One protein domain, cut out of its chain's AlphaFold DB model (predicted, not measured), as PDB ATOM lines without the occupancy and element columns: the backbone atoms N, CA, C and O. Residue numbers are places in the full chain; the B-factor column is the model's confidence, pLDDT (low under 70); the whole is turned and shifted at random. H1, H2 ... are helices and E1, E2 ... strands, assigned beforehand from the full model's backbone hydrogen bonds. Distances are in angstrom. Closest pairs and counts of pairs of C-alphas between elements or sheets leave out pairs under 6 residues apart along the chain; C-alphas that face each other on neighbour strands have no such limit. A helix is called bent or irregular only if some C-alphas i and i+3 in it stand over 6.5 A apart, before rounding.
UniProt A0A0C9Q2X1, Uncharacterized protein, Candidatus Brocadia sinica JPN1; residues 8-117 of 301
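This is residues 8 to 117 of the 301 residues of an uncharacterized protein of Candidatus Brocadia sinica JPN1 (UniProt A0A0C9Q2X1). A small sheet of three parallel strands, E3, E4 and E5, lies between two helices, with short H2 over one face and the first part of long H3 over the other, while residues 103 to 117, of which 103 to 115 belong to H3, stick out as a long arm. H1 packs on H2 with residues 25 to 29 alone and its residues 37 to 39 stick out, and the hairpin of E1 and E2 lies well away from the sheet. The printed part has 110 residues, with three named helices and five named strands in the order E1 E2 H1 E3 H2 E4 E5 H3; the sheet runs E3 E4 E5, E1 and E2 are antiparallel, and the class is mixed, helices and strands. The whole is loose, with a radius of gyration of the C-alphas of 16.3 A, and spans 54 by 36 by 21 A.

E1, residues 8 to 11, and E2, residues 16 to 20, form an antiparallel hairpin at 159 degrees, with N 8 and O 19 at 2.8 A. Both are apart from E3, residues 47 to 50, E4, residues 64 to 69, and E5, residues 85 to 90. H1, residues 25 to 39, touches H2, residues 53 to 59, at a shallow tilt of 17 degrees, the same way; their closest C-alphas are those of Gly 26 and Met 58, 3.9 A apart. H1 is not on the sheet of E3, E4 and E5. H2 is irregular, with C-alphas 54 and 57 at 7.3 A; it is on the sheet at a height of 8.1 A, over E3 and along the strands, and the closest C-alphas of H2 and E3 are those of Leu 59 and Gly 48, 5.4 A apart. E3, H2 and E4 form a strand-helix-strand unit, two parallel neighbour strands with a helix between, and its crossover is right-handed. E3 and E4 are parallel at 22 degrees, with N 66 and O 48 at 2.8 A; E4 and E5 are parallel at 31 degrees, with N 67 and O 85 at 2.8 A. H3, residues 91 to 115, is on the opposite face from H2, at a height of 12.2 A, over E4 and E5; the closest C-alphas of H3 and E5 are those of Gly 94 and Thr 87, 5.3 A apart. Each O i to N i+4 pair is within hydrogen-bond range in H1 and H3, but 1 of 3 in H2, where 3 of 4 O i to N i+3 pairs are.

E1 begins at C-alpha 8, (-1.079, -36.269, 27.354), and E2 is 13.5 A long. H1 is 21.4 A long, E4 16.2 A and E5 13.9 A. H3 is 35.7 A long, from C-alpha 91 at (-10.994, -52.083, 9.543) to C-alpha 115 at (11.818, -61.563, -16.231).

The C-alphas farthest apart, of His 16 and Ile 117, are 54.2 A apart. The printed part has no cut, and the link from E4 to E5, residues 70 to 84, is long. The mean pLDDT of the printed part is 79.9; residues 12 to 13, 40 and 103 to 117 are under 70.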
ATOM      1  N   ASN A   8      -0.254 -36.662  28.479       73.44
ATOM      2  CA  ASN A   8      -1.079 -36.269  27.354       73.44
ATOM      3  C   ASN A   8      -2.453 -36.923  27.465       73.44
ATOM      4  O   ASN A   8      -2.625 -37.975  28.084       73.44
ATOM      5  N   PHE A   9      -3.416 -36.285  26.813       79.69
ATOM      6  CA  PHE A   9      -4.795 -36.723  26.730       79.69
ATOM      7  C   PHE A   9      -5.221 -36.718  25.263       79.69
ATOM      8  O   PHE A   9      -5.019 -35.724  24.566       79.69
ATOM      9  N   MET A  10      -5.815 -37.815  24.798       73.75
ATOM     10  CA  MET A  10      -6.498 -37.870  23.505       73.75
ATOM     11  C   MET A  10      -7.854 -38.546  23.647       73.75
ATOM     12  O   MET A  10      -8.002 -39.548  24.342       73.75
ATOM     13  N   GLU A  11      -8.842 -38.015  22.944       74.38
ATOM     14  CA  GLU A  11     -10.152 -38.636  22.811       74.38
ATOM     15  C   GLU A  11     -10.111 -39.707  21.714       74.38
ATOM     16  O   GLU A  11      -9.890 -39.401  20.540       74.38
ATOM     17  N   GLY A  12     -10.261 -40.970  22.120       68.38
ATOM     18  CA  GLY A  12     -10.508 -42.092  21.220       68.38
ATOM     19  C   GLY A  12     -12.007 -42.282  20.979       68.38
ATOM     20  O   GLY A  12     -12.833 -41.562  21.525       68.38
ATOM     21  N   GLU A  13     -12.382 -43.278  20.174       67.31
ATOM     22  CA  GLU A  13     -13.797 -43.485  19.809       67.31
ATOM     23  C   GLU A  13     -14.681 -43.966  20.962       67.31
ATOM     24  O   GLU A  13     -15.874 -43.682  20.988       67.31
ATOM     25  N   ARG A  14     -14.109 -44.742  21.888       75.12
ATOM     26  CA  ARG A  14     -14.842 -45.332  23.023       75.12
ATOM     27  C   ARG A  14     -14.362 -44.817  24.371       75.12
ATOM     28  O   ARG A  14     -15.127 -44.817  25.327       75.12
ATOM     29  N   PHE A  15     -13.095 -44.425  24.451       78.38
ATOM     30  CA  PHE A  15     -12.447 -44.040  25.694       78.38
ATOM     31  C   PHE A  15     -11.509 -42.864  25.462       78.38
ATOM     32  O   PHE A  15     -10.915 -42.714  24.393       78.38
ATOM     33  N   HIS A  16     -11.321 -42.070  26.509       79.19
ATOM     34  CA  HIS A  16     -10.222 -41.126  26.559       79.19
ATOM     35  C   HIS A  16      -8.933 -41.854  26.952       79.19
ATOM     36  O   HIS A  16      -8.891 -42.595  27.933       79.19
ATOM     37  N   HIS A  17      -7.875 -41.626  26.186       76.62
ATOM     38  CA  HIS A  17      -6.560 -42.199  26.416       76.62
ATOM     39  C   HIS A  17      -5.680 -41.193  27.158       76.62
ATOM     40  O   HIS A  17      -5.502 -40.062  26.703       76.62
ATOM     41  N   VAL A  18      -5.095 -41.630  28.275       79.94
ATOM     42  CA  VAL A  18      -4.072 -40.888  29.019       79.94
ATOM     43  C   VAL A  18      -2.751 -41.633  28.880       79.94
ATOM     44  O   VAL A  18      -2.675 -42.827  29.161       79.94
ATOM     45  N   PHE A  19      -1.710 -40.947  28.427       75.12
ATOM     46  CA  PHE A  19      -0.395 -41.542  28.183       75.12
ATOM     47  C   PHE A  19       0.704 -40.520  28.463       75.12
ATOM     48  O   PHE A  19       0.452 -39.320  28.528       75.12
ATOM     49  N   SER A  20       1.935 -40.980  28.677       75.94
ATOM     50  CA  SER A  20       3.053 -40.072  28.949       75.94
ATOM     51  C   SER A  20       3.319 -39.150  27.760       75.94
ATOM     52  O   SER A  20       3.347 -39.603  26.619       75.94
ATOM     53  N   THR A  21       3.632 -37.878  28.019       71.81
ATOM     54  CA  THR A  21       4.105 -36.941  26.981       71.81
ATOM     55  C   THR A  21       5.406 -37.392  26.320       71.81
ATOM     56  O   THR A  21       5.774 -36.908  25.251       71.81
ATOM     57  N   THR A  22       6.126 -38.312  26.958       73.25
ATOM     58  CA  THR A  22       7.428 -38.785  26.491       73.25
ATOM     59  C   THR A  22       7.342 -40.021  25.596       73.25
ATOM     60  O   THR A  22       8.305 -40.282  24.874       73.25
ATOM     61  N   ILE A  23       6.205 -40.727  25.571       74.69
ATOM     62  CA  ILE A  23       6.036 -41.997  24.857       74.69
ATOM     63  C   ILE A  23       4.964 -41.840  23.779       74.69
ATOM     64  O   ILE A  23       3.808 -41.552  24.076       74.69
ATOM     65  N   ASP A  24       5.348 -42.091  22.532       84.12
ATOM     66  CA  ASP A  24       4.431 -42.218  21.405       84.12
ATOM     67  C   ASP A  24       4.877 -43.371  20.496       84.12
ATOM     68  O   ASP A  24       6.053 -43.756  20.471       84.12
ATOM     69  N   LYS A  25       3.927 -43.942  19.748       86.25
ATOM     70  CA  LYS A  25       4.186 -45.080  18.854       86.25
ATOM     71  C   LYS A  25       5.183 -44.732  17.739       86.25
ATOM     72  O   LYS A  25       5.923 -45.606  17.295       86.25
ATOM     73  N   GLY A  26       5.271 -43.463  17.333       90.62
ATOM     74  CA  GLY A  26       6.238 -42.988  16.343       90.62
ATOM     75  C   GLY A  26       7.684 -43.137  16.812       90.62
ATOM     76  O   GLY A  26       8.528 -43.620  16.058       90.62
ATOM     77  N   LYS A  27       7.986 -42.804  18.073       89.88
ATOM     78  CA  LYS A  27       9.318 -43.043  18.666       89.88
ATOM     79  C   LYS A  27       9.689 -44.522  18.661       89.88
ATOM     80  O   LYS A  27      10.795 -44.856  18.243       89.88
ATOM     81  N   ALA A  28       8.763 -45.392  19.062       88.81
ATOM     82  CA  ALA A  28       8.993 -46.835  19.068       88.81
ATOM     83  C   ALA A  28       9.289 -47.370  17.655       88.81
ATOM     84  O   ALA A  28      10.283 -48.066  17.447       88.81
ATOM     85  N   VAL A  29       8.483 -46.975  16.665       91.38
ATOM     86  CA  VAL A  29       8.684 -47.362  15.260       91.38
ATOM     87  C   VAL A  29      10.021 -46.843  14.729       91.38
ATOM     88  O   VAL A  29      10.762 -47.595  14.104       91.38
ATOM     89  N   ARG A  30      10.394 -45.594  15.029       94.00
ATOM     90  CA  ARG A  30      11.681 -45.015  14.606       94.00
ATOM     91  C   ARG A  30      12.877 -45.769  15.184       94.00
ATOM     92  O   ARG A  30      13.844 -46.014  14.469       94.00
ATOM     93  N   MET A  31      12.805 -46.157  16.458       91.50
ATOM     94  CA  MET A  31      13.836 -46.985  17.087       91.50
ATOM     95  C   MET A  31      13.953 -48.341  16.387       91.50
ATOM     96  O   MET A  31      15.063 -48.754  16.059       91.50
ATOM     97  N   LEU A  32      12.825 -48.992  16.087       89.62
ATOM     98  CA  LEU A  32      12.814 -50.278  15.388       89.62
ATOM     99  C   LEU A  32      13.427 -50.175  13.982       89.62
ATOM    100  O   LEU A  32      14.272 -50.987  13.619       89.62
ATOM    101  N   ILE A  33      13.061 -49.140  13.221       88.81
ATOM    102  CA  ILE A  33      13.630 -48.846  11.896       88.81
ATOM    103  C   ILE A  33      15.155 -48.720  11.983       88.81
ATOM    104  O   ILE A  33      15.864 -49.321  11.178       88.81
ATOM    105  N   ASN A  34      15.664 -47.969  12.963       89.56
ATOM    106  CA  ASN A  34      17.103 -47.771  13.139       89.56
ATOM    107  C   ASN A  34      17.828 -49.073  13.504       89.56
ATOM    108  O   ASN A  34      18.896 -49.342  12.963       89.56
ATOM    109  N   ILE A  35      17.241 -49.904  14.372       87.19
ATOM    110  CA  ILE A  35      17.799 -51.223  14.703       87.19
ATOM    111  C   ILE A  35      17.901 -52.083  13.439       87.19
ATOM    112  O   ILE A  35      18.952 -52.670  13.195       87.19
ATOM    113  N   TYR A  36      16.853 -52.120  12.612       81.50
ATOM    114  CA  TYR A  36      16.864 -52.917  11.385       81.50
ATOM    115  C   TYR A  36      17.910 -52.442  10.374       81.50
ATOM    116  O   TYR A  36      18.662 -53.261   9.843       81.50
ATOM    117  N   LYS A  37      17.996 -51.124  10.159       85.19
ATOM    118  CA  LYS A  37      18.978 -50.526   9.246       85.19
ATOM    119  C   LYS A  37      20.419 -50.789   9.677       85.19
ATOM    120  O   LYS A  37      21.256 -51.106   8.847       85.19
ATOM    121  N   ASN A  38      20.696 -50.691  10.975       84.12
ATOM    122  CA  ASN A  38      22.062 -50.794  11.484       84.12
ATOM    123  C   ASN A  38      22.572 -52.238  11.600       84.12
ATOM    124  O   ASN A  38      23.778 -52.431  11.697       84.12
ATOM    125  N   ASN A  39      21.679 -53.236  11.647       76.75
ATOM    126  CA  ASN A  39      22.066 -54.615  11.966       76.75
ATOM    127  C   ASN A  39      21.763 -55.640  10.865       76.75
ATOM    128  O   ASN A  39      22.350 -56.717  10.900       76.75
ATOM    129  N   PHE A  40      20.850 -55.361   9.924       65.38
ATOM    130  CA  PHE A  40      20.357 -56.404   9.013       65.38
ATOM    131  C   PHE A  40      20.298 -56.008   7.538       65.38
ATOM    132  O   PHE A  40      20.515 -56.871   6.690       65.38
ATOM    133  N   ILE A  41      19.951 -54.760   7.199       73.50
ATOM    134  CA  ILE A  41      19.740 -54.383   5.795       73.50
ATOM    135  C   ILE A  41      19.940 -52.879   5.568       73.50
ATOM    136  O   ILE A  41      19.381 -52.057   6.290       73.50
ATOM    137  N   ASP A  42      20.687 -52.509   4.525       73.12
ATOM    138  CA  ASP A  42      21.090 -51.111   4.281       73.12
ATOM    139  C   ASP A  42      19.913 -50.182   3.942       73.12
ATOM    140  O   ASP A  42      19.965 -48.968   4.153       73.12
ATOM    141  N   SER A  43      18.818 -50.740   3.419       77.00
ATOM    142  CA  SER A  43      17.605 -49.982   3.122       77.00
ATOM    143  C   SER A  43      16.350 -50.776   3.468       77.00
ATOM    144  O   SER A  43      16.199 -51.938   3.098       77.00
ATOM    145  N   ILE A  44      15.428 -50.125   4.178       81.25
ATOM    146  CA  ILE A  44      14.090 -50.646   4.462       81.25
ATOM    147  C   ILE A  44      13.052 -49.661   3.958       81.25
ATOM    148  O   ILE A  44      13.229 -48.447   4.092       81.25
ATOM    149  N   LYS A  45      11.960 -50.199   3.416       85.31
ATOM    150  CA  LYS A  45      10.738 -49.448   3.144       85.31
ATOM    151  C   LYS A  45       9.700 -49.826   4.188       85.31
ATOM    152  O   LYS A  45       9.462 -51.008   4.422       85.31
ATOM    153  N   THR A  46       9.105 -48.829   4.825       89.38
ATOM    154  CA  THR A  46       8.236 -49.018   5.990       89.38
ATOM    155  C   THR A  46       6.798 -48.646   5.666       89.38
ATOM    156  O   THR A  46       6.529 -47.660   4.982       89.38
ATOM    157  N   ILE A  47       5.858 -49.456   6.142       91.62
ATOM    158  CA  ILE A  47       4.425 -49.261   5.914       91.62
ATOM    159  C   ILE A  47       3.752 -49.218   7.282       91.62
ATOM    160  O   ILE A  47       4.017 -50.073   8.126       91.62
ATOM    161  N   GLY A  48       2.893 -48.228   7.495       91.69
ATOM    162  CA  GLY A  48       2.090 -48.080   8.707       91.69
ATOM    163  C   GLY A  48       0.623 -47.997   8.328       91.69
ATOM    164  O   GLY A  48       0.275 -47.262   7.406       91.69
ATOM    165  N   LEU A  49      -0.219 -48.768   9.012       93.50
ATOM    166  CA  LEU A  49      -1.655 -48.821   8.769       93.50
ATOM    167  C   LEU A  49      -2.383 -48.646  10.094       93.50
ATOM    168  O   LEU A  49      -2.112 -49.403  11.022       93.50
ATOM    169  N   ASP A  50      -3.303 -47.693  10.156       92.81
ATOM    170  CA  ASP A  50      -4.191 -47.506  11.303       92.81
ATOM    171  C   ASP A  50      -5.444 -46.722  10.879       92.81
ATOM    172  O   ASP A  50      -5.514 -46.267   9.739       92.81
ATOM    173  N   ASP A  51      -6.430 -46.567  11.759       91.12
ATOM    174  CA  ASP A  51      -7.631 -45.750  11.550       91.12
ATOM    175  C   ASP A  51      -7.763 -44.593  12.562       91.12
ATOM    176  O   ASP A  51      -8.639 -43.734  12.408       91.12
ATOM    177  N   SER A  52      -6.887 -44.525  13.572       88.38
ATOM    178  CA  SER A  52      -7.046 -43.637  14.725       88.38
ATOM    179  C   SER A  52      -6.071 -42.456  14.763       88.38
ATOM    180  O   SER A  52      -4.909 -42.543  14.367       88.38
ATOM    181  N   LEU A  53      -6.526 -41.332  15.332       87.69
ATOM    182  CA  LEU A  53      -5.684 -40.149  15.549       87.69
ATOM    183  C   LEU A  53      -4.516 -40.443  16.497       87.69
ATOM    184  O   LEU A  53      -3.450 -39.843  16.361       87.69
ATOM    185  N   ILE A  54      -4.689 -41.386  17.430       85.31
ATOM    186  CA  ILE A  54      -3.632 -41.744  18.384       85.31
ATOM    187  C   ILE A  54      -2.404 -42.355  17.693       85.31
ATOM    188  O   ILE A  54      -1.304 -42.341  18.247       85.31
ATOM    189  N   ASP A  55      -2.595 -42.852  16.473       89.88
ATOM    190  CA  ASP A  55      -1.595 -43.503  15.640       89.88
ATOM    191  C   ASP A  55      -0.943 -42.559  14.627       89.88
ATOM    192  O   ASP A  55       0.017 -42.937  13.950       89.88
ATOM    193  N   LEU A  56      -1.367 -41.290  14.588       92.12
ATOM    194  CA  LEU A  56      -0.752 -40.257  13.756       92.12
ATOM    195  C   LEU A  56       0.783 -40.190  13.912       92.12
ATOM    196  O   LEU A  56       1.455 -40.126  12.882       92.12
ATOM    197  N   PRO A  57       1.384 -40.269  15.122       92.12
ATOM    198  CA  PRO A  57       2.843 -40.275  15.255       92.12
ATOM    199  C   PRO A  57       3.523 -41.474  14.574       92.12
ATOM    200  O   PRO A  57       4.615 -41.332  14.018       92.12
ATOM    201  N   MET A  58       2.889 -42.653  14.587       94.62
ATOM    202  CA  MET A  58       3.378 -43.829  13.860       94.62
ATOM    203  C   MET A  58       3.255 -43.614  12.353       94.62
ATOM    204  O   MET A  58       4.240 -43.791  11.636       94.62
ATOM    205  N   LEU A  59       2.076 -43.196  11.878       95.88
ATOM    206  CA  LEU A  59       1.827 -42.949  10.457       95.88
ATOM    207  C   LEU A  59       2.785 -41.881   9.901       95.88
ATOM    208  O   LEU A  59       3.329 -42.043   8.819       95.88
ATOM    209  N   ALA A  60       3.099 -40.839  10.669       95.00
ATOM    210  CA  ALA A  60       4.059 -39.809  10.267       95.00
ATOM    211  C   ALA A  60       5.521 -40.298  10.206       95.00
ATOM    212  O   ALA A  60       6.387 -39.594   9.690       95.00
ATOM    213  N   THR A  61       5.826 -41.465  10.779       95.31
ATOM    214  CA  THR A  61       7.193 -42.001  10.869       95.31
ATOM    215  C   THR A  61       7.525 -42.968   9.733       95.31
ATOM    216  O   THR A  61       8.700 -43.129   9.400       95.31
ATOM    217  N   VAL A  62       6.519 -43.617   9.148       94.25
ATOM    218  CA  VAL A  62       6.696 -44.618   8.087       94.25
ATOM    219  C   VAL A  62       6.808 -43.976   6.703       94.25
ATOM    220  O   VAL A  62       6.351 -42.861   6.474       94.25
ATOM    221  N   ASP A  63       7.378 -44.706   5.746       93.19
ATOM    222  CA  ASP A  63       7.483 -44.257   4.359       93.19
ATOM    223  C   ASP A  63       6.137 -44.223   3.628       93.19
ATOM    224  O   ASP A  63       5.931 -43.408   2.729       93.19
ATOM    225  N   ILE A  64       5.272 -45.190   3.939       93.00
ATOM    226  CA  ILE A  64       3.985 -45.400   3.278       93.00
ATOM    227  C   ILE A  64       2.909 -45.426   4.370       93.00
ATOM    228  O   ILE A  64       2.611 -46.495   4.914       93.00
ATOM    229  N   PRO A  65       2.353 -44.258   4.732       95.81
ATOM    230  CA  PRO A  65       1.249 -44.184   5.671       95.81
ATOM    231  C   PRO A  65      -0.075 -44.519   4.990       95.81
ATOM    232  O   PRO A  65      -0.394 -44.009   3.912       95.81
ATOM    233  N   ILE A  66      -0.870 -45.358   5.645       95.31
ATOM    234  CA  ILE A  66      -2.175 -45.792   5.159       95.31
ATOM    235  C   ILE A  66      -3.212 -45.561   6.251       95.31
ATOM    236  O   ILE A  66      -3.079 -46.078   7.359       95.31
ATOM    237  N   LEU A  67      -4.257 -44.810   5.913       95.69
ATOM    238  CA  LEU A  67      -5.405 -44.589   6.776       95.69
ATOM    239  C   LEU A  67      -6.546 -45.528   6.384       95.69
ATOM    240  O   LEU A  67      -7.083 -45.475   5.270       95.69
ATOM    241  N   VAL A  68      -6.907 -46.396   7.320       93.62
ATOM    242  CA  VAL A  68      -7.969 -47.385   7.169       93.62
ATOM    243  C   VAL A  68      -9.324 -46.738   7.455       93.62
ATOM    244  O   VAL A  68      -9.447 -45.861   8.312       93.62
ATOM    245  N   LYS A  69     -10.357 -47.137   6.704       92.06
ATOM    246  CA  LYS A  69     -11.713 -46.604   6.886       92.06
ATOM    247  C   LYS A  69     -12.280 -47.125   8.206       92.06
ATOM    248  O   LYS A  69     -12.210 -48.325   8.489       92.06
ATOM    249  N   LYS A  70     -12.873 -46.234   8.998       89.00
ATOM    250  CA  LYS A  70     -13.521 -46.597  10.265       89.00
ATOM    251  C   LYS A  70     -14.850 -47.305  10.022       89.00
ATOM    252  O   LYS A  70     -15.428 -47.216   8.937       89.00
ATOM    253  N   ALA A  71     -15.383 -47.944  11.065       86.44
ATOM    254  CA  ALA A  71     -16.715 -48.560  11.037       86.44
ATOM    255  C   ALA A  71     -17.837 -47.560  10.714       86.44
ATOM    256  O   ALA A  71     -18.849 -47.930  10.135       86.44
ATOM    257  N   SER A  72     -17.625 -46.281  11.029       85.81
ATOM    258  CA  SER A  72     -18.513 -45.168  10.679       85.81
ATOM    259  C   SER A  72     -18.439 -44.745   9.207       85.81
ATOM    260  O   SER A  72     -18.956 -43.688   8.851       85.81
ATOM    261  N   GLU A  73     -17.754 -45.519   8.363       85.75
ATOM    262  CA  GLU A  73     -17.544 -45.238   6.943       85.75
ATOM    263  C   GLU A  73     -16.869 -43.896   6.643       85.75
ATOM    264  O   GLU A  73     -16.963 -43.355   5.540       85.75
ATOM    265  N   ASN A  74     -16.113 -43.382   7.604       88.38
ATOM    266  CA  ASN A  74     -15.388 -42.133   7.475       88.38
ATOM    267  C   ASN A  74     -13.922 -42.307   7.867       88.38
ATOM    268  O   ASN A  74     -13.519 -43.300   8.473       88.38
ATOM    269  N   TYR A  75     -13.129 -41.305   7.515       92.00
ATOM    270  CA  TYR A  75     -11.748 -41.162   7.955       92.00
ATOM    271  C   TYR A  75     -11.660 -40.037   8.979       92.00
ATOM    272  O   TYR A  75     -12.441 -39.080   8.929       92.00
ATOM    273  N   ASP A  76     -10.696 -40.118   9.893       88.88
ATOM    274  CA  ASP A  76     -10.437 -39.009  10.803       88.88
ATOM    275  C   ASP A  76      -9.790 -37.847  10.036       88.88
ATOM    276  O   ASP A  76      -8.615 -37.891   9.676       88.88
ATOM    277  N   LYS A  77     -10.568 -36.790   9.781       89.31
ATOM    278  CA  LYS A  77     -10.153 -35.621   8.983       89.31
ATOM    279  C   LYS A  77      -8.967 -34.852   9.578       89.31
ATOM    280  O   LYS A  77      -8.381 -34.013   8.891       89.31
ATOM    281  N   ARG A  78      -8.632 -35.105  10.849       90.12
ATOM    282  CA  ARG A  78      -7.479 -34.509  11.540       90.12
ATOM    283  C   ARG A  78      -6.164 -35.182  11.143       90.12
ATOM    284  O   ARG A  78      -5.107 -34.587  11.325       90.12
ATOM    285  N   ILE A  79      -6.212 -36.396  10.592       92.19
ATOM    286  CA  ILE A  79      -5.034 -37.115  10.106       92.19
ATOM    287  C   ILE A  79      -4.750 -36.645   8.684       92.19
ATOM    288  O   ILE A  79      -5.375 -37.086   7.722       92.19
ATOM    289  N   GLN A  80      -3.795 -35.731   8.559       92.12
ATOM    290  CA  GLN A  80      -3.338 -35.213   7.276       92.12
ATOM    291  C   GLN A  80      -1.824 -35.365   7.204       92.12
ATOM    292  O   GLN A  80      -1.092 -34.748   7.975       92.12
ATOM    293  N   LEU A  81      -1.364 -36.220   6.293       93.69
ATOM    294  CA  LEU A  81       0.051 -36.493   6.066       93.69
ATOM    295  C   LEU A  81       0.355 -36.452   4.565       93.69
ATOM    296  O   LEU A  81      -0.502 -36.822   3.755       93.69
ATOM    297  N   PRO A  82       1.572 -36.041   4.172       89.31
ATOM    298  CA  PRO A  82       2.008 -36.182   2.791       89.31
ATOM    299  C   PRO A  82       1.995 -37.663   2.394       89.31
ATOM    300  O   PRO A  82       2.430 -38.523   3.157       89.31
ATOM    301  N   ASN A  83       1.504 -37.953   1.189       87.94
ATOM    302  CA  ASN A  83       1.416 -39.307   0.628       87.94
ATOM    303  C   ASN A  83       0.531 -40.291   1.425       87.94
ATOM    304  O   ASN A  83       0.689 -41.502   1.275       87.94
ATOM    305  N   LEU A  84      -0.405 -39.793   2.246       94.19
ATOM    306  CA  LEU A  84      -1.377 -40.628   2.955       94.19
ATOM    307  C   LEU A  84      -2.289 -41.371   1.974       94.19
ATOM    308  O   LEU A  84      -2.968 -40.760   1.147       94.19
ATOM    309  N   ILE A  85      -2.321 -42.697   2.086       93.19
ATOM    310  CA  ILE A  85      -3.165 -43.561   1.261       93.19
ATOM    311  C   ILE A  85      -4.433 -43.908   2.036       93.19
ATOM    312  O   ILE A  85      -4.359 -44.377   3.165       93.19
ATOM    313  N   TYR A  86      -5.595 -43.745   1.412       93.06
ATOM    314  CA  TYR A  86      -6.880 -44.127   1.995       93.06
ATOM    315  C   TYR A  86      -7.316 -45.505   1.488       93.06
ATOM    316  O   TYR A  86      -7.125 -45.825   0.310       93.06
ATOM    317  N   THR A  87      -7.895 -46.331   2.363       92.62
ATOM    318  CA  THR A  87      -8.399 -47.661   1.985       92.62
ATOM    319  C   THR A  87      -9.908 -47.668   1.794       92.62
ATOM    320  O   THR A  87     -10.635 -47.335   2.719       92.62
ATOM    321  N   ASP A  88     -10.412 -48.236   0.704       84.81
ATOM    322  CA  ASP A  88     -11.863 -48.335   0.466       84.81
ATOM    323  C   ASP A  88     -12.589 -49.381   1.350       84.81
ATOM    324  O   ASP A  88     -13.754 -49.693   1.123       84.81
ATOM    325  N   GLY A  89     -11.918 -49.995   2.332       87.31
ATOM    326  CA  GLY A  89     -12.499 -51.002   3.230       87.31
ATOM    327  C   GLY A  89     -12.442 -50.634   4.696       87.31
ATOM    328  O   GLY A  89     -11.563 -49.889   5.119       87.31
ATOM    329  N   ILE A  90     -13.383 -51.187   5.457       91.25
ATOM    330  CA  ILE A  90     -13.513 -50.933   6.888       91.25
ATOM    331  C   ILE A  90     -12.587 -51.873   7.662       91.25
ATOM    332  O   ILE A  90     -12.600 -53.087   7.436       91.25
ATOM    333  N   GLY A  91     -11.800 -51.319   8.587       86.06
ATOM    334  CA  GLY A  91     -10.994 -52.083   9.543       86.06
ATOM    335  C   GLY A  91     -10.174 -53.216   8.890       86.06
ATOM    336  O   GLY A  91      -9.403 -52.949   7.962       86.06
ATOM    337  N   PRO A  92     -10.335 -54.490   9.311       82.69
ATOM    338  CA  PRO A  92      -9.561 -55.617   8.773       82.69
ATOM    339  C   PRO A  92      -9.670 -55.807   7.252       82.69
ATOM    340  O   PRO A  92      -8.710 -56.227   6.605       82.69
ATOM    341  N   GLU A  93     -10.822 -55.487   6.662       84.94
ATOM    342  CA  GLU A  93     -11.028 -55.616   5.219       84.94
ATOM    343  C   GLU A  93     -10.218 -54.558   4.451       84.94
ATOM    344  O   GLU A  93      -9.545 -54.874   3.464       84.94
ATOM    345  N   GLY A  94     -10.238 -53.310   4.934       85.75
ATOM    346  CA  GLY A  94      -9.428 -52.213   4.396       85.75
ATOM    347  C   GLY A  94      -7.937 -52.480   4.529       85.75
ATOM    348  O   GLY A  94      -7.190 -52.318   3.561       85.75
ATOM    349  N   TRP A  95      -7.533 -52.993   5.692       87.56
ATOM    350  CA  TRP A  95      -6.167 -53.429   5.961       87.56
ATOM    351  C   TRP A  95      -5.702 -54.476   4.940       87.56
ATOM    352  O   TRP A  95      -4.693 -54.282   4.258       87.56
ATOM    353  N   ASN A  96      -6.481 -55.548   4.749       75.62
ATOM    354  CA  ASN A  96      -6.148 -56.615   3.805       75.62
ATOM    355  C   ASN A  96      -6.045 -56.093   2.362       75.62
ATOM    356  O   ASN A  96      -5.085 -56.394   1.652       75.62
ATOM    357  N   ARG A  97      -6.997 -55.256   1.925       79.88
ATOM    358  CA  ARG A  97      -6.965 -54.651   0.585       79.88
ATOM    359  C   ARG A  97      -5.712 -53.809   0.353       79.88
ATOM    360  O   ARG A  97      -5.102 -53.918  -0.712       79.88
ATOM    361  N   ALA A  98      -5.332 -52.981   1.324       82.94
ATOM    362  CA  ALA A  98      -4.157 -52.121   1.221       82.94
ATOM    363  C   ALA A  98      -2.872 -52.939   1.069       82.94
ATOM    364  O   ALA A  98      -2.085 -52.703   0.147       82.94
ATOM    365  N   ILE A  99      -2.715 -53.955   1.916       77.38
ATOM    366  CA  ILE A  99      -1.572 -54.865   1.887       77.38
ATOM    367  C   ILE A  99      -1.511 -55.620   0.558       77.38
ATOM    368  O   ILE A  99      -0.480 -55.588  -0.114       77.38
ATOM    369  N   LEU A 100      -2.618 -56.216   0.104       71.50
ATOM    370  CA  LEU A 100      -2.666 -56.918  -1.182       71.50
ATOM    371  C   LEU A 100      -2.348 -56.002  -2.368       71.50
ATOM    372  O   LEU A 100      -1.688 -56.439  -3.308       71.50
ATOM    373  N   LYS A 101      -2.779 -54.737  -2.343       75.00
ATOM    374  CA  LYS A 101      -2.470 -53.760  -3.399       75.00
ATOM    375  C   LYS A 101      -0.981 -53.415  -3.433       75.00
ATOM    376  O   LYS A 101      -0.392 -53.404  -4.513       75.00
ATOM    377  N   ILE A 102      -0.369 -53.183  -2.272       73.75
ATOM    378  CA  ILE A 102       1.071 -52.914  -2.166       73.75
ATOM    379  C   ILE A 102       1.871 -54.122  -2.633       73.75
ATOM    380  O   ILE A 102       2.730 -53.976  -3.503       73.75
ATOM    381  N   PHE A 103       1.534 -55.315  -2.137       64.06
ATOM    382  CA  PHE A 103       2.165 -56.544  -2.593       64.06
ATOM    383  C   PHE A 103       1.973 -56.723  -4.090       64.06
ATOM    384  O   PHE A 103       2.957 -56.922  -4.776       64.06
ATOM    385  N   LYS A 104       0.774 -56.562  -4.648       59.56
ATOM    386  CA  LYS A 104       0.555 -56.691  -6.095       59.56
ATOM    387  C   LYS A 104       1.438 -55.740  -6.910       59.56
ATOM    388  O   LYS A 104       1.971 -56.155  -7.938       59.56
ATOM    389  N   ASN A 105       1.627 -54.501  -6.459       57.19
ATOM    390  CA  ASN A 105       2.485 -53.523  -7.134       57.19
ATOM    391  C   ASN A 105       3.976 -53.877  -7.009       57.19
ATOM    392  O   ASN A 105       4.691 -53.862  -8.009       57.19
ATOM    393  N   MET A 106       4.433 -54.258  -5.812       53.59
ATOM    394  CA  MET A 106       5.808 -54.720  -5.581       53.59
ATOM    395  C   MET A 106       6.106 -56.000  -6.352       53.59
ATOM    396  O   MET A 106       7.138 -56.098  -6.998       53.59
ATOM    397  N   ILE A 107       5.171 -56.947  -6.334       45.94
ATOM    398  CA  ILE A 107       5.193 -58.177  -7.113       45.94
ATOM    399  C   ILE A 107       5.305 -57.788  -8.584       45.94
ATOM    400  O   ILE A 107       6.269 -58.169  -9.213       45.94
ATOM    401  N   SER A 108       4.451 -56.921  -9.129       41.88
ATOM    402  CA  SER A 108       4.544 -56.502 -10.541       41.88
ATOM    403  C   SER A 108       5.928 -55.952 -10.928       41.88
ATOM    404  O   SER A 108       6.447 -56.323 -11.977       41.88
ATOM    405  N   ILE A 109       6.562 -55.144 -10.073       42.56
ATOM    406  CA  ILE A 109       7.921 -54.611 -10.293       42.56
ATOM    407  C   ILE A 109       8.982 -55.714 -10.184       42.56
ATOM    408  O   ILE A 109       9.818 -55.856 -11.070       42.56
ATOM    409  N   VAL A 110       8.922 -56.537  -9.138       38.16
ATOM    410  CA  VAL A 110       9.832 -57.673  -8.930       38.16
ATOM    411  C   VAL A 110       9.719 -58.682 -10.073       38.16
ATOM    412  O   VAL A 110      10.723 -59.205 -10.531       38.16
ATOM    413  N   LEU A 111       8.516 -58.917 -10.589       35.47
ATOM    414  CA  LEU A 111       8.256 -59.801 -11.718       35.47
ATOM    415  C   LEU A 111       8.821 -59.244 -13.033       35.47
ATOM    416  O   LEU A 111       9.311 -60.024 -13.846       35.47
ATOM    417  N   ILE A 112       8.798 -57.919 -13.226       44.69
ATOM    418  CA  ILE A 112       9.501 -57.245 -14.331       44.69
ATOM    419  C   ILE A 112      11.018 -57.395 -14.159       44.69
ATOM    420  O   ILE A 112      11.713 -57.715 -15.114       44.69
ATOM    421  N   CYS A 113      11.549 -57.222 -12.950       35.12
ATOM    422  CA  CYS A 113      12.980 -57.384 -12.700       35.12
ATOM    423  C   CYS A 113      13.447 -58.841 -12.877       35.12
ATOM    424  O   CYS A 113      14.498 -59.068 -13.463       35.12
ATOM    425  N   ILE A 114      12.667 -59.833 -12.435       36.06
ATOM    426  CA  ILE A 114      12.993 -61.264 -12.565       36.06
ATOM    427  C   ILE A 114      12.858 -61.745 -14.014       36.06
ATOM    428  O   ILE A 114      13.647 -62.581 -14.446       36.06
ATOM    429  N   SER A 115      11.914 -61.217 -14.802       40.16
ATOM    430  CA  SER A 115      11.818 -61.563 -16.231       40.16
ATOM    431  C   SER A 115      13.021 -61.071 -17.052       40.16
ATOM    432  O   SER A 115      13.310 -61.640 -18.105       40.16
ATOM    433  N   LEU A 116      13.757 -60.075 -16.545       37.75
ATOM    434  CA  LEU A 116      15.008 -59.573 -17.126       37.75
ATOM    435  C   LEU A 116      16.244 -60.392 -16.709       37.75
ATOM    436  O   LEU A 116      17.299 -60.263 -17.331       37.75
ATOM    437  N   ILE A 117      16.130 -61.252 -15.692       39.06
ATOM    438  CA  ILE A 117      17.216 -62.118 -15.219       39.06
ATOM    439  C   ILE A 117      17.075 -63.484 -15.903       39.06
ATOM    440  O   ILE A 117      16.029 -64.132 -15.825       39.06
TER     441      ILE A 117